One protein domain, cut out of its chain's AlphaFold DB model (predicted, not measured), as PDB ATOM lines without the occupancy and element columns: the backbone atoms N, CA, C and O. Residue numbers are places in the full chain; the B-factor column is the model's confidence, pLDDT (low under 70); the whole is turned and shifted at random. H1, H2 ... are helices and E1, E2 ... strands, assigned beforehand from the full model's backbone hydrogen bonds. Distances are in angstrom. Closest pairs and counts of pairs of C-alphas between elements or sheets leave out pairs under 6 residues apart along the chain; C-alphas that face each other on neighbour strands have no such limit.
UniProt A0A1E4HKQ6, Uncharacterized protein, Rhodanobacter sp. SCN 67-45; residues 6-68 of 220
ATOM      1  N   VAL A   6      31.877  68.178  74.224       68.75
ATOM      2  CA  VAL A   6      31.079  68.138  75.441       68.75
ATOM      3  C   VAL A   6      31.928  67.442  76.490       68.75
ATOM      4  O   VAL A   6      32.248  66.266  76.341       68.75
ATOM      5  N   ASN A   7      32.345  68.164  77.533       72.50
ATOM      6  CA  ASN A   7      33.243  67.634  78.574       72.50
ATOM      7  C   ASN A   7      34.532  67.001  78.003       72.50
ATOM      8  O   ASN A   7      34.992  65.966  78.479       72.50
ATOM      9  N   GLY A   8      35.095  67.591  76.943       77.81
ATOM     10  CA  GLY A   8      36.286  67.065  76.267       77.81
ATOM     11  C   GLY A   8      36.022  65.921  75.277       77.81
ATOM     12  O   GLY A   8      36.947  65.527  74.573       77.81
ATOM     13  N   VAL A   9      34.781  65.435  75.160       81.81
ATOM     14  CA  VAL A   9      34.386  64.410  74.184       81.81
ATOM     15  C   VAL A   9      33.788  65.074  72.939       81.81
ATOM     16  O   VAL A   9      32.824  65.830  73.067       81.81
ATOM     17  N   PRO A  10      34.323  64.826  71.735       88.81
ATOM     18  CA  PRO A  10      33.765  65.352  70.491       88.81
ATOM     19  C   PRO A  10      32.301  64.941  70.265       88.81
ATOM     20  O   PRO A  10      31.928  63.788  70.479       88.81
ATOM     21  N   LEU A  11      31.459  65.872  69.807       88.81
ATOM     22  CA  LEU A  11      30.030  65.628  69.574       88.81
ATOM     23  C   LEU A  11      29.763  64.511  68.555       88.81
ATOM     24  O   LEU A  11      28.781  63.790  68.695       88.81
ATOM     25  N   ASP A  12      30.641  64.314  67.572       87.88
ATOM     26  CA  ASP A  12      30.559  63.228  66.587       87.88
ATOM     27  C   ASP A  12      30.846  61.836  67.172       87.88
ATOM     28  O   ASP A  12      30.568  60.824  66.521       87.88
ATOM     29  N   GLN A  13      31.366  61.774  68.400       90.31
ATOM     30  CA  GLN A  13      31.481  60.547  69.190       90.31
ATOM     31  C   GLN A  13      30.267  60.318  70.102       90.31
ATOM     32  O   GLN A  13      30.086  59.208  70.594       90.31
ATOM     33  N   ILE A  14      29.429  61.338  70.319       92.25
ATOM     34  CA  ILE A  14      28.243  61.268  71.186       92.25
ATOM     35  C   ILE A  14      26.970  61.061  70.363       92.25
ATOM     36  O   ILE A  14      26.105  60.283  70.761       92.25
ATOM     37  N   PHE A  15      26.863  61.737  69.219       93.69
ATOM     38  CA  PHE A  15      25.666  61.765  68.384       93.69
ATOM     39  C   PHE A  15      25.911  61.170  67.002       93.69
ATOM     40  O   PHE A  15      27.019  61.221  66.454       93.69
ATOM     41  N   ASP A  16      24.856  60.604  66.425       91.94
ATOM     42  CA  ASP A  16      24.916  60.101  65.060       91.94
ATOM     43  C   ASP A  16      24.967  61.226  64.035       91.94
ATOM     44  O   ASP A  16      24.287  62.237  64.204       91.94
ATOM     45  N   PRO A  17      25.734  61.058  62.942       90.38
ATOM     46  CA  PRO A  17      25.728  62.021  61.860       90.38
ATOM     47  C   PRO A  17      24.353  62.051  61.189       90.38
ATOM     48  O   PRO A  17      23.725  61.012  60.957       90.38
ATOM     49  N   TYR A  18      23.897  63.251  60.848       88.44
ATOM     50  CA  TYR A  18      22.709  63.431  60.030       88.44
ATOM     51  C   TYR A  18      22.978  62.959  58.597       88.44
ATOM     52  O   TYR A  18      23.960  63.366  57.979       88.44
ATOM     53  N   VAL A  19      22.092  62.116  58.062       82.88
ATOM     54  CA  VAL A  19      22.188  61.603  56.684       82.88
ATOM     55  C   VAL A  19      21.052  62.147  55.817       82.88
ATOM     56  O   VAL A  19      21.305  62.706  54.751       82.88
ATOM     57  N   SER A  20      19.796  61.999  56.249       79.31
ATOM     58  CA  SER A  20      18.615  62.422  55.481       79.31
ATOM     59  C   SER A  20      17.357  62.575  56.353       79.31
ATOM     60  O   SER A  20      17.352  62.229  57.530       79.31
ATOM     61  N   GLY A  21      16.263  63.083  55.774       77.62
ATOM     62  CA  GLY A  21      14.963  63.191  56.446       77.62
ATOM     63  C   GLY A  21      14.585  64.609  56.882       77.62
ATOM     64  O   GLY A  21      14.985  65.600  56.272       77.62
ATOM     65  N   THR A  22      13.738  64.704  57.908       85.06
ATOM     66  CA  THR A  22      13.327  65.990  58.481       85.06
ATOM     67  C   THR A  22      14.345  66.393  59.533       85.06
ATOM     68  O   THR A  22      14.581  65.668  60.487       85.06
ATOM     69  N   LYS A  23      14.964  67.561  59.392       89.75
ATOM     70  CA  LYS A  23      15.937  68.043  60.380       89.75
ATOM     71  C   LYS A  23      15.248  68.422  61.693       89.75
ATOM     72  O   LYS A  23      14.096  68.856  61.689       89.75
ATOM     73  N   ALA A  24      15.992  68.372  62.795       91.31
ATOM     74  CA  ALA A  24      15.570  68.957  64.066       91.31
ATOM     75  C   ALA A  24      15.301  70.465  63.901       91.31
ATOM     76  O   ALA A  24      15.678  71.062  62.885       91.31
ATOM     77  N   ALA A  25      14.664  71.098  64.885       90.75
ATOM     78  CA  ALA A  25      14.547  72.555  64.914       90.75
ATOM     79  C   ALA A  25      15.938  73.225  64.888       90.75
ATOM     80  O   ALA A  25      16.937  72.606  65.254       90.75
ATOM     81  N   ILE A  26      16.002  74.484  64.438       91.12
ATOM     82  CA  ILE A  26      17.250  75.262  64.460       91.12
ATOM     83  C   ILE A  26      17.773  75.332  65.887       91.12
ATOM     84  O   ILE A  26      17.037  75.721  66.796       91.12
ATOM     85  N   THR A  27      19.035  74.945  66.070       88.56
ATOM     86  CA  THR A  27      19.652  74.961  67.394       88.56
ATOM     87  C   THR A  27      20.232  76.330  67.724       88.56
ATOM     88  O   THR A  27      20.286  76.706  68.888       88.56
ATOM     89  N   GLY A  28      20.664  77.096  66.719       86.25
ATOM     90  CA  GLY A  28      21.404  78.341  66.919       86.25
ATOM     91  C   GLY A  28      22.854  78.109  67.352       86.25
ATOM     92  O   GLY A  28      23.599  79.070  67.531       86.25
ATOM     93  N   TYR A  29      23.274  76.848  67.491       85.19
ATOM     94  CA  TYR A  29      24.657  76.473  67.738       85.19
ATOM     95  C   TYR A  29      25.299  76.126  66.406       85.19
ATOM     96  O   TYR A  29      25.022  75.086  65.813       85.19
ATOM     97  N   THR A  30      26.161  77.019  65.932       87.06
ATOM     98  CA  THR A  30      26.884  76.829  64.679       87.06
ATOM     99  C   THR A  30      28.340  76.497  64.924       87.06
ATOM    100  O   THR A  30      28.966  77.016  65.849       87.06
ATOM    101  N   VAL A  31      28.902  75.685  64.043       85.25
ATOM    102  CA  VAL A  31      30.313  75.310  64.050       85.25
ATOM    103  C   VAL A  31      30.898  75.593  62.678       85.25
ATOM    104  O   VAL A  31      30.208  75.466  61.669       85.25
ATOM    105  N   MET A  32      32.164  75.997  62.626       84.62
ATOM    106  CA  MET A  32      32.810  76.323  61.357       84.62
ATOM    107  C   MET A  32      33.296  75.047  60.666       84.62
ATOM    108  O   MET A  32      34.287  74.446  61.083       84.62
ATOM    109  N   ILE A  33      32.628  74.652  59.584       81.50
ATOM    110  CA  ILE A  33      33.009  73.527  58.727       81.50
ATOM    111  C   ILE A  33      33.493  74.091  57.395       81.50
ATOM    112  O   ILE A  33      32.735  74.731  56.674       81.50
ATOM    113  N   ALA A  34      34.776  73.886  57.079       83.88
ATOM    114  CA  ALA A  34      35.400  74.393  55.850       83.88
ATOM    115  C   ALA A  34      35.163  75.905  55.603       83.88
ATOM    116  O   ALA A  34      34.977  76.339  54.472       83.88
ATOM    117  N   GLY A  35      35.156  76.708  56.674       85.00
ATOM    118  CA  GLY A  35      34.928  78.157  56.598       85.00
ATOM    119  C   GLY A  35      33.456  78.582  56.545       85.00
ATOM    120  O   GLY A  35      33.188  79.778  56.476       85.00
ATOM    121  N   VAL A  36      32.509  77.643  56.630       88.81
ATOM    122  CA  VAL A  36      31.063  77.911  56.647       88.81
ATOM    123  C   VAL A  36      30.497  77.623  58.035       88.81
ATOM    124  O   VAL A  36      30.799  76.588  58.626       88.81
ATOM    125  N   ALA A  37      29.679  78.535  58.564       90.38
ATOM    126  CA  ALA A  37      28.944  78.306  59.803       90.38
ATOM    127  C   ALA A  37      27.803  77.308  59.550       90.38
ATOM    128  O   ALA A  37      26.874  77.604  58.800       90.38
ATOM    129  N   THR A  38      27.873  76.142  60.187       91.31
ATOM    130  CA  THR A  38      26.906  75.049  60.034       91.31
ATOM    131  C   THR A  38      26.219  74.781  61.367       91.31
ATOM    132  O   THR A  38      26.902  74.568  62.368       91.31
ATOM    133  N   ASP A  39      24.885  74.799  61.406       93.19
ATOM    134  CA  ASP A  39      24.112  74.520  62.623       93.19
ATOM    135  C   ASP A  39      24.209  73.033  63.000       93.19
ATOM    136  O   ASP A  39      24.286  72.163  62.129       93.19
ATOM    137  N   LEU A  40      24.173  72.709  64.296       91.81
ATOM    138  CA  LEU A  40      24.223  71.313  64.747       91.81
ATOM    139  C   LEU A  40      23.098  70.448  64.153       91.81
ATOM    140  O   LEU A  40      23.309  69.252  63.947       91.81
ATOM    141  N   ARG A  41      21.938  71.033  63.806       92.75
ATOM    142  CA  ARG A  41      20.826  70.328  63.135       92.75
ATOM    143  C   ARG A  41      21.207  69.726  61.783       92.75
ATOM    144  O   ARG A  41      20.508  68.846  61.289       92.75
ATOM    145  N   ASP A  42      22.234  70.283  61.148       92.50
ATOM    146  CA  ASP A  42      22.719  69.867  59.834       92.50
ATOM    147  C   ASP A  42      23.816  68.805  59.954       92.50
ATOM    148  O   ASP A  42      24.176  68.183  58.958       92.50
ATOM    149  N   LEU A  43      24.335  68.596  61.167       91.75
ATOM    150  CA  LEU A  43      25.430  67.677  61.454       91.75
ATOM    151  C   LEU A  43      24.962  66.403  62.140       91.75
ATOM    152  O   LEU A  43      25.534  65.349  61.875       91.75
ATOM    153  N   PHE A  44      23.943  66.480  62.999       93.31
ATOM    154  CA  PHE A  44      23.537  65.363  63.849       93.31
ATOM    155  C   PHE A  44      22.093  64.924  63.628       93.31
ATOM    156  O   PHE A  44      21.185  65.731  63.416       93.31
ATOM    157  N   ALA A  45      21.895  63.608  63.664       92.94
ATOM    158  CA  ALA A  45      20.617  62.956  63.453       92.94
ATOM    159  C   ALA A  45      19.612  63.382  64.535       92.94
ATOM    160  O   ALA A  45      19.930  63.295  65.722       92.94
ATOM    161  N   PRO A  46      18.398  63.827  64.172       93.56
ATOM    162  CA  PRO A  46      17.356  64.150  65.144       93.56
ATOM    163  C   PRO A  46      16.986  62.964  66.040       93.56
ATOM    164  O   PRO A  46      16.952  61.824  65.584       93.56
ATOM    165  N   ILE A  47      16.616  63.245  67.290       94.06
ATOM    166  CA  ILE A  47      16.289  62.228  68.301       94.06
ATOM    167  C   ILE A  47      15.176  61.272  67.862       94.06
ATOM    168  O   ILE A  47      15.208  60.107  68.222       94.06
ATOM    169  N   TYR A  48      14.217  61.729  67.048       90.00
ATOM    170  CA  TYR A  48      13.109  60.886  66.589       90.00
ATOM    171  C   TYR A  48      13.570  59.742  65.667       90.00
ATOM    172  O   TYR A  48      12.808  58.806  65.435       90.00
ATOM    173  N   LEU A  49      14.790  59.826  65.125       88.75
ATOM    174  CA  LEU A  49      15.399  58.766  64.328       88.75
ATOM    175  C   LEU A  49      16.118  57.724  65.189       88.75
ATOM    176  O   LEU A  49      16.508  56.700  64.650       88.75
ATOM    177  N   GLY A  50      16.328  57.952  66.486       90.88
ATOM    178  CA  GLY A  50      17.100  57.040  67.329       90.88
ATOM    179  C   GLY A  50      16.733  57.134  68.804       90.88
ATOM    180  O   GLY A  50      15.590  57.410  69.161       90.88
ATOM    181  N   SER A  51      17.701  56.871  69.680       91.75
ATOM    182  CA  SER A  51      17.515  56.956  71.132       91.75
ATOM    183  C   SER A  51      18.429  58.010  71.751       91.75
ATOM    184  O   SER A  51      19.383  58.477  71.134       91.75
ATOM    185  N   SER A  52      18.111  58.448  72.970       94.50
ATOM    186  CA  SER A  52      18.849  59.524  73.639       94.50
ATOM    187  C   SER A  52      20.198  59.049  74.159       94.50
ATOM    188  O   SER A  52      20.292  57.979  74.764       94.50
ATOM    189  N   ALA A  53      21.220  59.894  74.033       93.56
ATOM    190  CA  ALA A  53      22.481  59.698  74.743       93.56
ATOM    191  C   ALA A  53      22.306  59.984  76.249       93.56
ATOM    192  O   ALA A  53      21.273  60.495  76.697       93.56
ATOM    193  N   ALA A  54      23.347  59.712  77.041       92.25
ATOM    194  CA  ALA A  54      23.420  60.241  78.400       92.25
ATOM    195  C   ALA A  54      23.344  61.788  78.385       92.25
ATOM    196  O   ALA A  54      23.777  62.400  77.403       92.25
ATOM    197  N   PRO A  55      22.813  62.432  79.445       92.12
ATOM    198  CA  PRO A  55      22.727  63.889  79.518       92.12
ATOM    199  C   PRO A  55      24.073  64.554  79.240       92.12
ATOM    200  O   PRO A  55      25.069  64.259  79.907       92.12
ATOM    201  N   THR A  56      24.103  65.466  78.271       88.38
ATOM    202  CA  THR A  56      25.347  66.145  77.887       88.38
ATOM    203  C   THR A  56      25.684  67.292  78.831       88.38
ATOM    204  O   THR A  56      26.857  67.623  79.004       88.38
ATOM    205  N   LYS A  57      24.663  67.870  79.477       85.94
ATOM    206  CA  LYS A  57      24.670  69.147  80.207       85.94
ATOM    207  C   LYS A  57      24.844  70.373  79.306       85.94
ATOM    208  O   LYS A  57      24.969  71.483  79.819       85.94
ATOM    209  N   TYR A  58      24.803  70.199  77.986       84.94
ATOM    210  CA  TYR A  58      24.824  71.293  77.021       84.94
ATOM    211  C   TYR A  58      23.399  71.560  76.569       84.94
ATOM    212  O   TYR A  58      22.745  70.691  75.998       84.94
ATOM    213  N   LYS A  59      22.907  72.761  76.875       84.62
ATOM    214  CA  LYS A  59      21.521  73.141  76.629       84.62
ATOM    215  C   LYS A  59      21.384  74.064  75.429       84.62
ATOM    216  O   LYS A  59      22.136  75.020  75.293       84.62
ATOM    217  N   VAL A  60      20.345  73.822  74.647       82.38
ATOM    218  CA  VAL A  60      19.859  74.645  73.545       82.38
ATOM    219  C   VAL A  60      18.395  74.954  73.810       82.38
ATOM    220  O   VAL A  60      17.607  74.033  74.001       82.38
ATOM    221  N   ASN A  61      18.012  76.233  73.860       82.62
ATOM    222  CA  ASN A  61      16.635  76.636  74.186       82.62
ATOM    223  C   ASN A  61      16.089  75.934  75.452       82.62
ATOM    224  O   ASN A  61      14.943  75.498  75.498       82.62
ATOM    225  N   ASN A  62      16.944  75.799  76.475       86.69
ATOM    226  CA  ASN A  62      16.691  75.096  77.742       86.69
ATOM    227  C   ASN A  62      16.498  73.560  77.659       86.69
ATOM    228  O   ASN A  62      16.274  72.930  78.694       86.69
ATOM    229  N   ALA A  63      16.659  72.945  76.486       88.50
ATOM    230  CA  ALA A  63      16.675  71.494  76.282       88.50
ATOM    231  C   ALA A  63      18.114  70.973  76.144       88.50
ATOM    232  O   ALA A  63      18.943  71.624  75.520       88.50
ATOM    233  N   ASP A  64      18.442  69.822  76.728       92.69
ATOM    234  CA  ASP A  64      19.774  69.213  76.581       92.69
ATOM    235  C   ASP A  64      19.954  68.659  75.156       92.69
ATOM    236  O   ASP A  64      18.997  68.190  74.542       92.69
ATOM    237  N   LEU A  65      21.170  68.690  74.605       92.50
ATOM    238  CA  LEU A  65      21.434  68.128  73.276       92.50
ATOM    239  C   LEU A  65      21.008  66.655  73.158       92.50
ATOM    240  O   LEU A  65      20.573  66.242  72.083       92.50
ATOM    241  N   ASN A  66      21.057  65.878  74.249       93.50
ATOM    242  CA  ASN A  66      20.607  64.484  74.251       93.50
ATOM    243  C   ASN A  66      19.089  64.309  74.067       93.50
ATOM    244  O   ASN A  66      18.641  63.191  73.816       93.50
ATOM    245  N   THR A  67      18.301  65.383  74.177       94.88
ATOM    246  CA  THR A  67      16.863  65.376  73.870       94.88
ATOM    247  C   THR A  67      16.563  65.878  72.460       94.88
ATOM    248  O   THR A  67      15.403  65.910  72.062       94.88
ATOM    249  N   ILE A  68      17.580  66.321  71.718       94.69
ATOM    250  CA  ILE A  68      17.447  66.886  70.368       94.69
ATOM    251  C   ILE A  68      18.041  65.936  69.331       94.69
ATOM    252  O   ILE A  68      17.451  65.759  68.263       94.69
TER     253      ILE A  68
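AT A GLANCE: This is residues 6 to 68 of the 220 residues of an uncharacterized protein of Rhodanobacter sp. SCN 67-45 (UniProt A0A1E4HKQ6). This domain has little regular structure: a small hairpin of two strands, E1 and E2, forms one end of a body made mostly of loops, and H1 is a short single turn of helix away from E2. The printed part has 63 residues, of which 12 are in named elements, in the order H1, E1, E2; the class is mixed and the sheet E1 - E2 antiparallel. It is compact and rounded, with a radius of gyration of the C-alphas of 11.2 A and spans of 30 by 28 by 22 A.

HOW THE PARTS SIT: E1, residues 30 to 33, and E2, residues 36 to 39, form a hairpin with a tight link, antiparallel at 139 degrees. N 31 and O 38 are within hydrogen-bond range at 2.8 A, as are N 36 and O 33 at 2.9 A. H1, residues 11 to 14, is apart from E2; it is too short for an O i to N i+4 pair, and its one O i to N i+3 pair is within range. Residues 59 to 60 pair antiparallel with residues 63 to 64.

IN THESE COORDINATES: E1 spans 9.2 A, E2 9.8 A and H1 5.0 A. C-alpha 11 is at (30.030, 65.628, 69.574) and C-alpha 39 at (24.112, 74.520, 62.623).

THE WHOLE: The C-alphas of Gly 35 and Ser 51 are the two farthest apart, 31.0 A. The printed part has no cut. The link from H1 to E1 is long, with 15 residues, and residues 40 to 68 hold no named element. Residue 6 is under pLDDT 70.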